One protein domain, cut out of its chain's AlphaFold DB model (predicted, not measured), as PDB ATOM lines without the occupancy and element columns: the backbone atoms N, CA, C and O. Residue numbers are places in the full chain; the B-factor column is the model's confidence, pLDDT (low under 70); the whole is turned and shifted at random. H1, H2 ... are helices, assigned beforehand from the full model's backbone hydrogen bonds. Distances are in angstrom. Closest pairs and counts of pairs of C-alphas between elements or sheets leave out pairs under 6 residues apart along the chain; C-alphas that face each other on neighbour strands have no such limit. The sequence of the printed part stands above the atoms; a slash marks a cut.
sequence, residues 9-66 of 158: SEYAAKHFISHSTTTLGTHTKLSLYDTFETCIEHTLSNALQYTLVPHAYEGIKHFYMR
ATOM      1  N   SER A   9     -30.099 -17.935  50.676       90.06
ATOM      2  CA  SER A   9     -30.990 -17.353  49.664       90.06
ATOM      3  C   SER A   9     -31.874 -18.397  48.981       90.06
ATOM      4  O   SER A   9     -33.076 -18.171  48.848       90.06
ATOM      5  N   GLU A  10     -31.327 -19.558  48.595       91.56
ATOM      6  CA  GLU A  10     -32.137 -20.666  48.071       91.56
ATOM      7  C   GLU A  10     -33.137 -21.158  49.128       91.56
ATOM      8  O   GLU A  10     -34.309 -21.374  48.813       91.56
ATOM      9  N   TYR A  11     -32.697 -21.302  50.382       88.75
ATOM     10  CA  TYR A  11     -33.569 -21.687  51.491       88.75
ATOM     11  C   TYR A  11     -34.738 -20.706  51.664       88.75
ATOM     12  O   TYR A  11     -35.898 -21.122  51.654       88.75
ATOM     13  N   ALA A  12     -34.452 -19.402  51.729       91.31
ATOM     14  CA  ALA A  12     -35.475 -18.367  51.852       91.31
ATOM     15  C   ALA A  12     -36.432 -18.347  50.649       91.31
ATOM     16  O   ALA A  12     -37.634 -18.149  50.824       91.31
ATOM     17  N   ALA A  13     -35.933 -18.602  49.435       92.62
ATOM     18  CA  ALA A  13     -36.774 -18.710  48.245       92.62
ATOM     19  C   ALA A  13     -37.714 -19.914  48.307       92.62
ATOM     20  O   ALA A  13     -38.902 -19.771  48.029       92.62
ATOM     21  N   LYS A  14     -37.220 -21.087  48.717       90.88
ATOM     22  CA  LYS A  14     -38.062 -22.276  48.910       90.88
ATOM     23  C   LYS A  14     -39.123 -22.039  49.980       90.88
ATOM     24  O   LYS A  14     -40.276 -22.385  49.751       90.88
ATOM     25  N   HIS A  15     -38.750 -21.408  51.095       89.94
ATOM     26  CA  HIS A  15     -39.685 -21.028  52.153       89.94
ATOM     27  C   HIS A  15     -40.763 -20.065  51.642       89.94
ATOM     28  O   HIS A  15     -41.944 -20.256  51.924       89.94
ATOM     29  N   PHE A  16     -40.378 -19.046  50.865       90.62
ATOM     30  CA  PHE A  16     -41.327 -18.114  50.258       90.62
ATOM     31  C   PHE A  16     -42.301 -18.828  49.323       90.62
ATOM     32  O   PHE A  16     -43.505 -18.637  49.449       90.62
ATOM     33  N   ILE A  17     -41.797 -19.689  48.435       90.06
ATOM     34  CA  ILE A  17     -42.622 -20.424  47.469       90.06
ATOM     35  C   ILE A  17     -43.674 -21.290  48.175       90.06
ATOM     36  O   ILE A  17     -44.815 -21.350  47.716       90.06
ATOM     37  N   SER A  18     -43.316 -21.938  49.287       86.50
ATOM     38  CA  SER A  18     -44.224 -22.831  50.013       86.50
ATOM     39  C   SER A  18     -45.220 -22.126  50.938       86.50
ATOM     40  O   SER A  18     -46.258 -22.714  51.228       86.50
ATOM     41  N   HIS A  19     -44.946 -20.895  51.384       83.50
ATOM     42  CA  HIS A  19     -45.762 -20.219  52.408       83.50
ATOM     43  C   HIS A  19     -46.380 -18.886  51.968       83.50
ATOM     44  O   HIS A  19     -47.239 -18.356  52.672       83.50
ATOM     45  N   SER A  20     -45.960 -18.308  50.842       80.31
ATOM     46  CA  SER A  20     -46.501 -17.032  50.371       80.31
ATOM     47  C   SER A  20     -47.839 -17.224  49.665       80.31
ATOM     48  O   SER A  20     -47.968 -18.051  48.764       80.31
ATOM     49  N   THR A  21     -48.830 -16.401  50.010       73.88
ATOM     50  CA  THR A  21     -50.114 -16.336  49.290       73.88
ATOM     51  C   THR A  21     -49.932 -15.960  47.820       73.88
ATOM     52  O   THR A  21     -50.725 -16.381  46.986       73.88
ATOM     53  N   THR A  22     -48.860 -15.234  47.493       71.19
ATOM     54  CA  THR A  22     -48.487 -14.850  46.123       71.19
ATOM     55  C   THR A  22     -48.133 -16.060  45.251       71.19
ATOM     56  O   THR A  22     -48.298 -16.012  44.036       71.19
ATOM     57  N   THR A  23     -47.643 -17.148  45.851       71.56
ATOM     58  CA  THR A  23     -47.206 -18.358  45.136       71.56
ATOM     59  C   THR A  23     -48.084 -19.575  45.420       71.56
ATOM     60  O   THR A  23     -47.997 -20.569  44.694       71.56
ATOM     61  N   LEU A  24     -48.944 -19.522  46.441       70.56
ATOM     62  CA  LEU A  24     -49.807 -20.633  46.836       70.56
ATOM     63  C   LEU A  24     -50.721 -21.065  45.674       70.56
ATOM     64  O   LEU A  24     -51.446 -20.255  45.103       70.56
ATOM     65  N   GLY A  25     -50.684 -22.351  45.315       67.56
ATOM     66  CA  GLY A  25     -51.484 -22.897  44.211       67.56
ATOM     67  C   GLY A  25     -50.937 -22.610  42.806       67.56
ATOM     68  O   GLY A  25     -51.580 -22.967  41.822       67.56
ATOM     69  N   THR A  26     -49.746 -22.011  42.690       78.56
ATOM     70  CA  THR A  26     -49.083 -21.757  41.402       78.56
ATOM     71  C   THR A  26     -47.906 -22.707  41.182       78.56
ATOM     72  O   THR A  26     -47.180 -23.061  42.115       78.56
ATOM     73  N   HIS A  27     -47.668 -23.112  39.933       80.69
ATOM     74  CA  HIS A  27     -46.466 -23.865  39.584       80.69
ATOM     75  C   HIS A  27     -45.260 -22.915  39.509       80.69
ATOM     76  O   HIS A  27     -44.985 -22.320  38.466       80.69
ATOM     77  N   THR A  28     -44.520 -22.781  40.610       87.69
ATOM     78  CA  THR A  28     -43.345 -21.903  40.677       87.69
ATOM     79  C   THR A  28     -42.050 -22.671  40.403       87.69
ATOM     80  O   THR A  28     -41.760 -23.672  41.057       87.69
ATOM     81  N   LYS A  29     -41.232 -22.180  39.463       90.00
ATOM     82  CA  LYS A  29     -39.882 -22.701  39.194       90.00
ATOM     83  C   LYS A  29     -38.830 -21.791  39.829       90.00
ATOM     84  O   LYS A  29     -38.826 -20.588  39.582       90.00
ATOM     85  N   LEU A  30     -37.916 -22.369  40.608       92.94
ATOM     86  CA  LEU A  30     -36.786 -21.648  41.196       92.94
ATOM     87  C   LEU A  30     -35.558 -21.711  40.276       92.94
ATOM     88  O   LEU A  30     -35.085 -22.800  39.954       92.94
ATOM     89  N   SER A  31     -35.025 -20.545  39.913       95.19
ATOM     90  CA  SER A  31     -33.752 -20.398  39.193       95.19
ATOM     91  C   SER A  31     -32.686 -19.770  40.101       95.19
ATOM     92  O   SER A  31     -32.971 -18.821  40.848       95.19
ATOM     93  N   LEU A  32     -31.467 -20.310  40.032       94.94
ATOM     94  CA  LEU A  32     -30.294 -19.874  40.796       94.94
ATOM     95  C   LEU A  32     -29.274 -19.218  39.864       94.94
ATOM     96  O   LEU A  32     -29.033 -19.733  38.777       94.94
ATOM     97  N   TYR A  33     -28.691 -18.108  40.310       94.69
ATOM     98  CA  TYR A  33     -27.713 -17.315  39.559       94.69
ATOM     99  C   TYR A  33     -26.531 -16.927  40.444       94.69
ATOM    100  O   TYR A  33     -26.634 -16.975  41.669       94.69
ATOM    101  N   ASP A  34     -25.440 -16.493  39.822       91.12
ATOM    102  CA  ASP A  34     -24.179 -16.209  40.516       91.12
ATOM    103  C   ASP A  34     -24.198 -14.896  41.308       91.12
ATOM    104  O   ASP A  34     -23.474 -14.765  42.290       91.12
ATOM    105  N   THR A  35     -25.042 -13.934  40.915       92.44
ATOM    106  CA  THR A  35     -25.183 -12.636  41.597       92.44
ATOM    107  C   THR A  35     -26.650 -12.211  41.700       92.44
ATOM    108  O   THR A  35     -27.526 -12.715  40.979       92.44
ATOM    109  N   PHE A  36     -26.947 -11.271  42.602       94.50
ATOM    110  CA  PHE A  36     -28.286 -10.686  42.669       94.50
ATOM    111  C   PHE A  36     -28.549  -9.735  41.494       94.50
ATOM    112  O   PHE A  36     -29.682  -9.651  41.025       94.50
ATOM    113  N   GLU A  37     -27.511  -9.092  40.970       92.69
ATOM    114  CA  GLU A  37     -27.539  -8.231  39.789       92.69
ATOM    115  C   GLU A  37     -28.000  -9.020  38.559       92.69
ATOM    116  O   GLU A  37     -28.960  -8.628  37.899       92.69
ATOM    117  N   THR A  38     -27.431 -10.207  38.324       93.25
ATOM    118  CA  THR A  38     -27.864 -11.096  37.233       93.25
ATOM    119  C   THR A  38     -29.325 -11.535  37.405       93.25
ATOM    120  O   THR A  38     -30.068 -11.632  36.429       93.25
ATOM    121  N   CYS A  39     -29.798 -11.753  38.643       94.00
ATOM    122  CA  CYS A  39     -31.218 -12.051  38.882       94.00
ATOM    123  C   CYS A  39     -32.121 -10.892  38.424       94.00
ATOM    124  O   CYS A  39     -33.168 -11.111  37.804       94.00
ATOM    125  N   ILE A  40     -31.720  -9.655  38.727       92.38
ATOM    126  CA  ILE A  40     -32.451  -8.460  38.319       92.38
ATOM    127  C   ILE A  40     -32.500  -8.331  36.795       92.38
ATOM    128  O   ILE A  40     -33.578  -8.097  36.248       92.38
ATOM    129  N   GLU A  41     -31.363  -8.484  36.114       91.75
ATOM    130  CA  GLU A  41     -31.275  -8.386  34.651       91.75
ATOM    131  C   GLU A  41     -32.253  -9.351  33.975       91.75
ATOM    132  O   GLU A  41     -33.025  -8.955  33.101       91.75
ATOM    133  N   HIS A  42     -32.320 -10.592  34.461       92.88
ATOM    134  CA  HIS A  42     -33.286 -11.575  33.976       92.88
ATOM    135  C   HIS A  42     -34.745 -11.241  34.312       92.88
ATOM    136  O   HIS A  42     -35.651 -11.672  33.599       92.88
ATOM    137  N   THR A  43     -34.998 -10.477  35.374       92.12
ATOM    138  CA  THR A  43     -36.353 -10.000  35.697       92.12
ATOM    139  C   THR A  43     -36.795  -8.930  34.703       92.12
ATOM    140  O   THR A  43     -37.896  -8.997  34.170       92.12
ATOM    141  N   LEU A  44     -35.911  -7.986  34.374       90.75
ATOM    142  CA  LEU A  44     -36.183  -6.941  33.382       90.75
ATOM    143  C   LEU A  44     -36.336  -7.470  31.965       90.75
ATOM    144  O   LEU A  44     -37.151  -6.968  31.197       90.75
ATOM    145  N   SER A  45     -35.548  -8.482  31.607       91.62
ATOM    146  CA  SER A  45     -35.620  -9.105  30.289       91.62
ATOM    147  C   SER A  45     -36.830 -10.042  30.141       91.62
ATOM    148  O   SER A  45     -36.890 -10.793  29.170       91.62
ATOM    149  N   ASN A  46     -37.755 -10.057  31.112       82.19
ATOM    150  CA  ASN A  46     -38.908 -10.959  31.207       82.19
ATOM    151  C   ASN A  46     -38.555 -12.460  31.207       82.19
ATOM    152  O   ASN A  46     -39.404 -13.302  30.915       82.19
ATOM    153  N   ALA A  47     -37.314 -12.822  31.547       80.81
ATOM    154  CA  ALA A  47     -36.907 -14.218  31.713       80.81
ATOM    155  C   ALA A  47     -37.302 -14.773  33.098       80.81
ATOM    156  O   ALA A  47     -37.443 -15.985  33.265       80.81
ATOM    157  N   LEU A  48     -37.499 -13.892  34.082       86.94
ATOM    158  CA  LEU A  48     -38.011 -14.192  35.417       86.94
ATOM    159  C   LEU A  48     -39.186 -13.271  35.742       86.94
ATOM    160  O   LEU A  48     -39.153 -12.086  35.435       86.94
ATOM    161  N   GLN A  49     -40.199 -13.804  36.423       88.50
ATOM    162  CA  GLN A  49     -41.327 -13.003  36.914       88.50
ATOM    163  C   GLN A  49     -40.997 -12.279  38.222       88.50
ATOM    164  O   GLN A  49     -41.468 -11.171  38.453       88.50
ATOM    165  N   TYR A  50     -40.180 -12.898  39.078       90.56
ATOM    166  CA  TYR A  50     -39.839 -12.375  40.397       90.56
ATOM    167  C   TYR A  50     -38.363 -12.600  40.709       90.56
ATOM    168  O   TYR A  50     -37.808 -13.665  40.421       90.56
ATOM    169  N   THR A  51     -37.758 -11.630  41.393       94.00
ATOM    170  CA  THR A  51     -36.439 -11.771  42.010       94.00
ATOM    171  C   THR A  51     -36.546 -11.599  43.514       94.00
ATOM    172  O   THR A  51     -37.115 -10.628  44.004       94.00
ATOM    173  N   LEU A  52     -35.976 -12.559  44.244       94.19
ATOM    174  CA  LEU A  52     -35.882 -12.526  45.697       94.19
ATOM    175  C   LEU A  52     -34.455 -12.200  46.133       94.19
ATOM    176  O   LEU A  52     -33.528 -12.925  45.751       94.19
ATOM    177  N   VAL A  53     -34.309 -11.170  46.967       94.25
ATOM    178  CA  VAL A  53     -33.027 -10.676  47.496       94.25
ATOM    179  C   VAL A  53     -33.138 -10.416  49.002       94.25
ATOM    180  O   VAL A  53     -34.181  -9.942  49.457       94.25
ATOM    181  N   PRO A  54     -32.096 -10.717  49.802       92.38
ATOM    182  CA  PRO A  54     -32.051 -10.350  51.210       92.38
ATOM    183  C   PRO A  54     -32.106  -8.833  51.385       92.38
ATOM    184  O   PRO A  54     -31.308  -8.108  50.801       92.38
ATOM    185  N   HIS A  55     -32.976  -8.350  52.266       91.88
ATOM    186  CA  HIS A  55     -33.048  -6.918  52.572       91.88
ATOM    187  C   HIS A  55     -31.745  -6.373  53.194       91.88
ATOM    188  O   HIS A  55     -31.431  -5.198  53.056       91.88
ATOM    189  N   ALA A  56     -30.971  -7.231  53.867       85.81
ATOM    190  CA  ALA A  56     -29.665  -6.892  54.435       85.81
ATOM    191  C   ALA A  56     -28.509  -6.949  53.416       85.81
ATOM    192  O   ALA A  56     -27.355  -6.776  53.796       85.81
ATOM    193  N   TYR A  57     -28.789  -7.237  52.141       90.06
ATOM    194  CA  TYR A  57     -27.767  -7.232  51.102       90.06
ATOM    195  C   TYR A  57     -27.171  -5.826  50.943       90.06
ATOM    196  O   TYR A  57     -27.905  -4.849  50.822       90.06
ATOM    197  N   GLU A  58     -25.842  -5.709  50.901       86.94
ATOM    198  CA  GLU A  58     -25.154  -4.413  50.777       86.94
ATOM    199  C   GLU A  58     -25.574  -3.626  49.522       86.94
ATOM    200  O   GLU A  58     -25.655  -2.395  49.537       86.94
ATOM    201  N   GLY A  59     -25.914  -4.345  48.447       91.00
ATOM    202  CA  GLY A  59     -26.377  -3.785  47.183       91.00
ATOM    203  C   GLY A  59     -27.876  -3.481  47.135       91.00
ATOM    204  O   GLY A  59     -28.372  -3.113  46.074       91.00
ATOM    205  N   ILE A  60     -28.627  -3.589  48.241       93.62
ATOM    206  CA  ILE A  60     -30.098  -3.468  48.223       93.62
ATOM    207  C   ILE A  60     -30.599  -2.132  47.644       93.62
ATOM    208  O   ILE A  60     -31.643  -2.076  46.996       93.62
ATOM    209  N   LYS A  61     -29.820  -1.051  47.785       91.69
ATOM    210  CA  LYS A  61     -30.111   0.260  47.177       91.69
ATOM    211  C   LYS A  61     -30.303   0.186  45.655       91.69
ATOM    212  O   LYS A  61     -31.143   0.900  45.118       91.69
ATOM    213  N   HIS A  62     -29.593  -0.715  44.969       90.19
ATOM    214  CA  HIS A  62     -29.710  -0.912  43.522       90.19
ATOM    215  C   HIS A  62     -31.066  -1.493  43.104       90.19
ATOM    216  O   HIS A  62     -31.432  -1.395  41.942       90.19
ATOM    217  N   PHE A  63     -31.832  -2.059  44.036       91.88
ATOM    218  CA  PHE A  63     -33.179  -2.571  43.787       91.88
ATOM    219  C   PHE A  63     -34.210  -1.461  43.960       91.88
ATOM    220  O   PHE A  63     -35.092  -1.300  43.124       91.88
ATOM    221  N   TYR A  64     -34.063  -0.660  45.019       91.06
ATOM    222  CA  TYR A  64     -34.986   0.430  45.339       91.06
ATOM    223  C   TYR A  64     -34.891   1.625  44.390       91.06
ATOM    224  O   TYR A  64     -35.879   2.321  44.187       91.06
ATOM    225  N   MET A  65     -33.714   1.887  43.821       90.81
ATOM    226  CA  MET A  65     -33.499   3.055  42.960       90.81
ATOM    227  C   MET A  65     -33.895   2.826  41.495       90.81
ATOM    228  O   MET A  65     -33.688   3.715  40.672       90.81
ATOM    229  N   ARG A  66     -34.448   1.656  41.144       90.44
ATOM    230  CA  ARG A  66     -34.825   1.337  39.763       90.44
ATOM    231  C   ARG A  66     -36.323   1.542  39.522       90.44
ATOM    232  O   ARG A  66     -37.124   0.831  40.121       90.44
TER     233      ARG A  66
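This is residues 9 to 66 of the 158 residues of the protein "Prephenate dehydratase" of Escherichia coli (UniProt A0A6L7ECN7). Three helices that do not pack on one another are set round long loops: H1 lies towards one end, H2 and the short H3 lie near each other towards the other. The link from H1 turns at the far end and folds back to H2; the link from H2 to H3 passes through the middle. The 58 printed residues are all helix by class, with 24 of them in named elements, under half, and no named strand. The whole is compact, radius of gyration of the C-alphas 11.7 A, spanning 31 by 25 by 20 A.

H1, residues 9 to 19, touches no helix and is apart from H2, residues 36 to 44, and from H3, residues 61 to 64. H2 and H3 are near each other, with 6 pairs of C-alphas within 10 A, the closest at 8.1 A. In H1 and H2 every O i to N i+4 pair is within hydrogen-bond range; H3 is too short for one.

H1 begins at C-alpha 9 (-30.990, -17.353, 49.664) and is 15.3 A long. H2 is 12.8 A long. H3 ends at C-alpha 64 (-34.986, 0.430, 45.339).

The C-alphas farthest apart, of Gly 25 and Glu 58, are 32.8 A apart. Both links are long, 16 residues each. The printed part has no cut; residue 25 has pLDDT under 70.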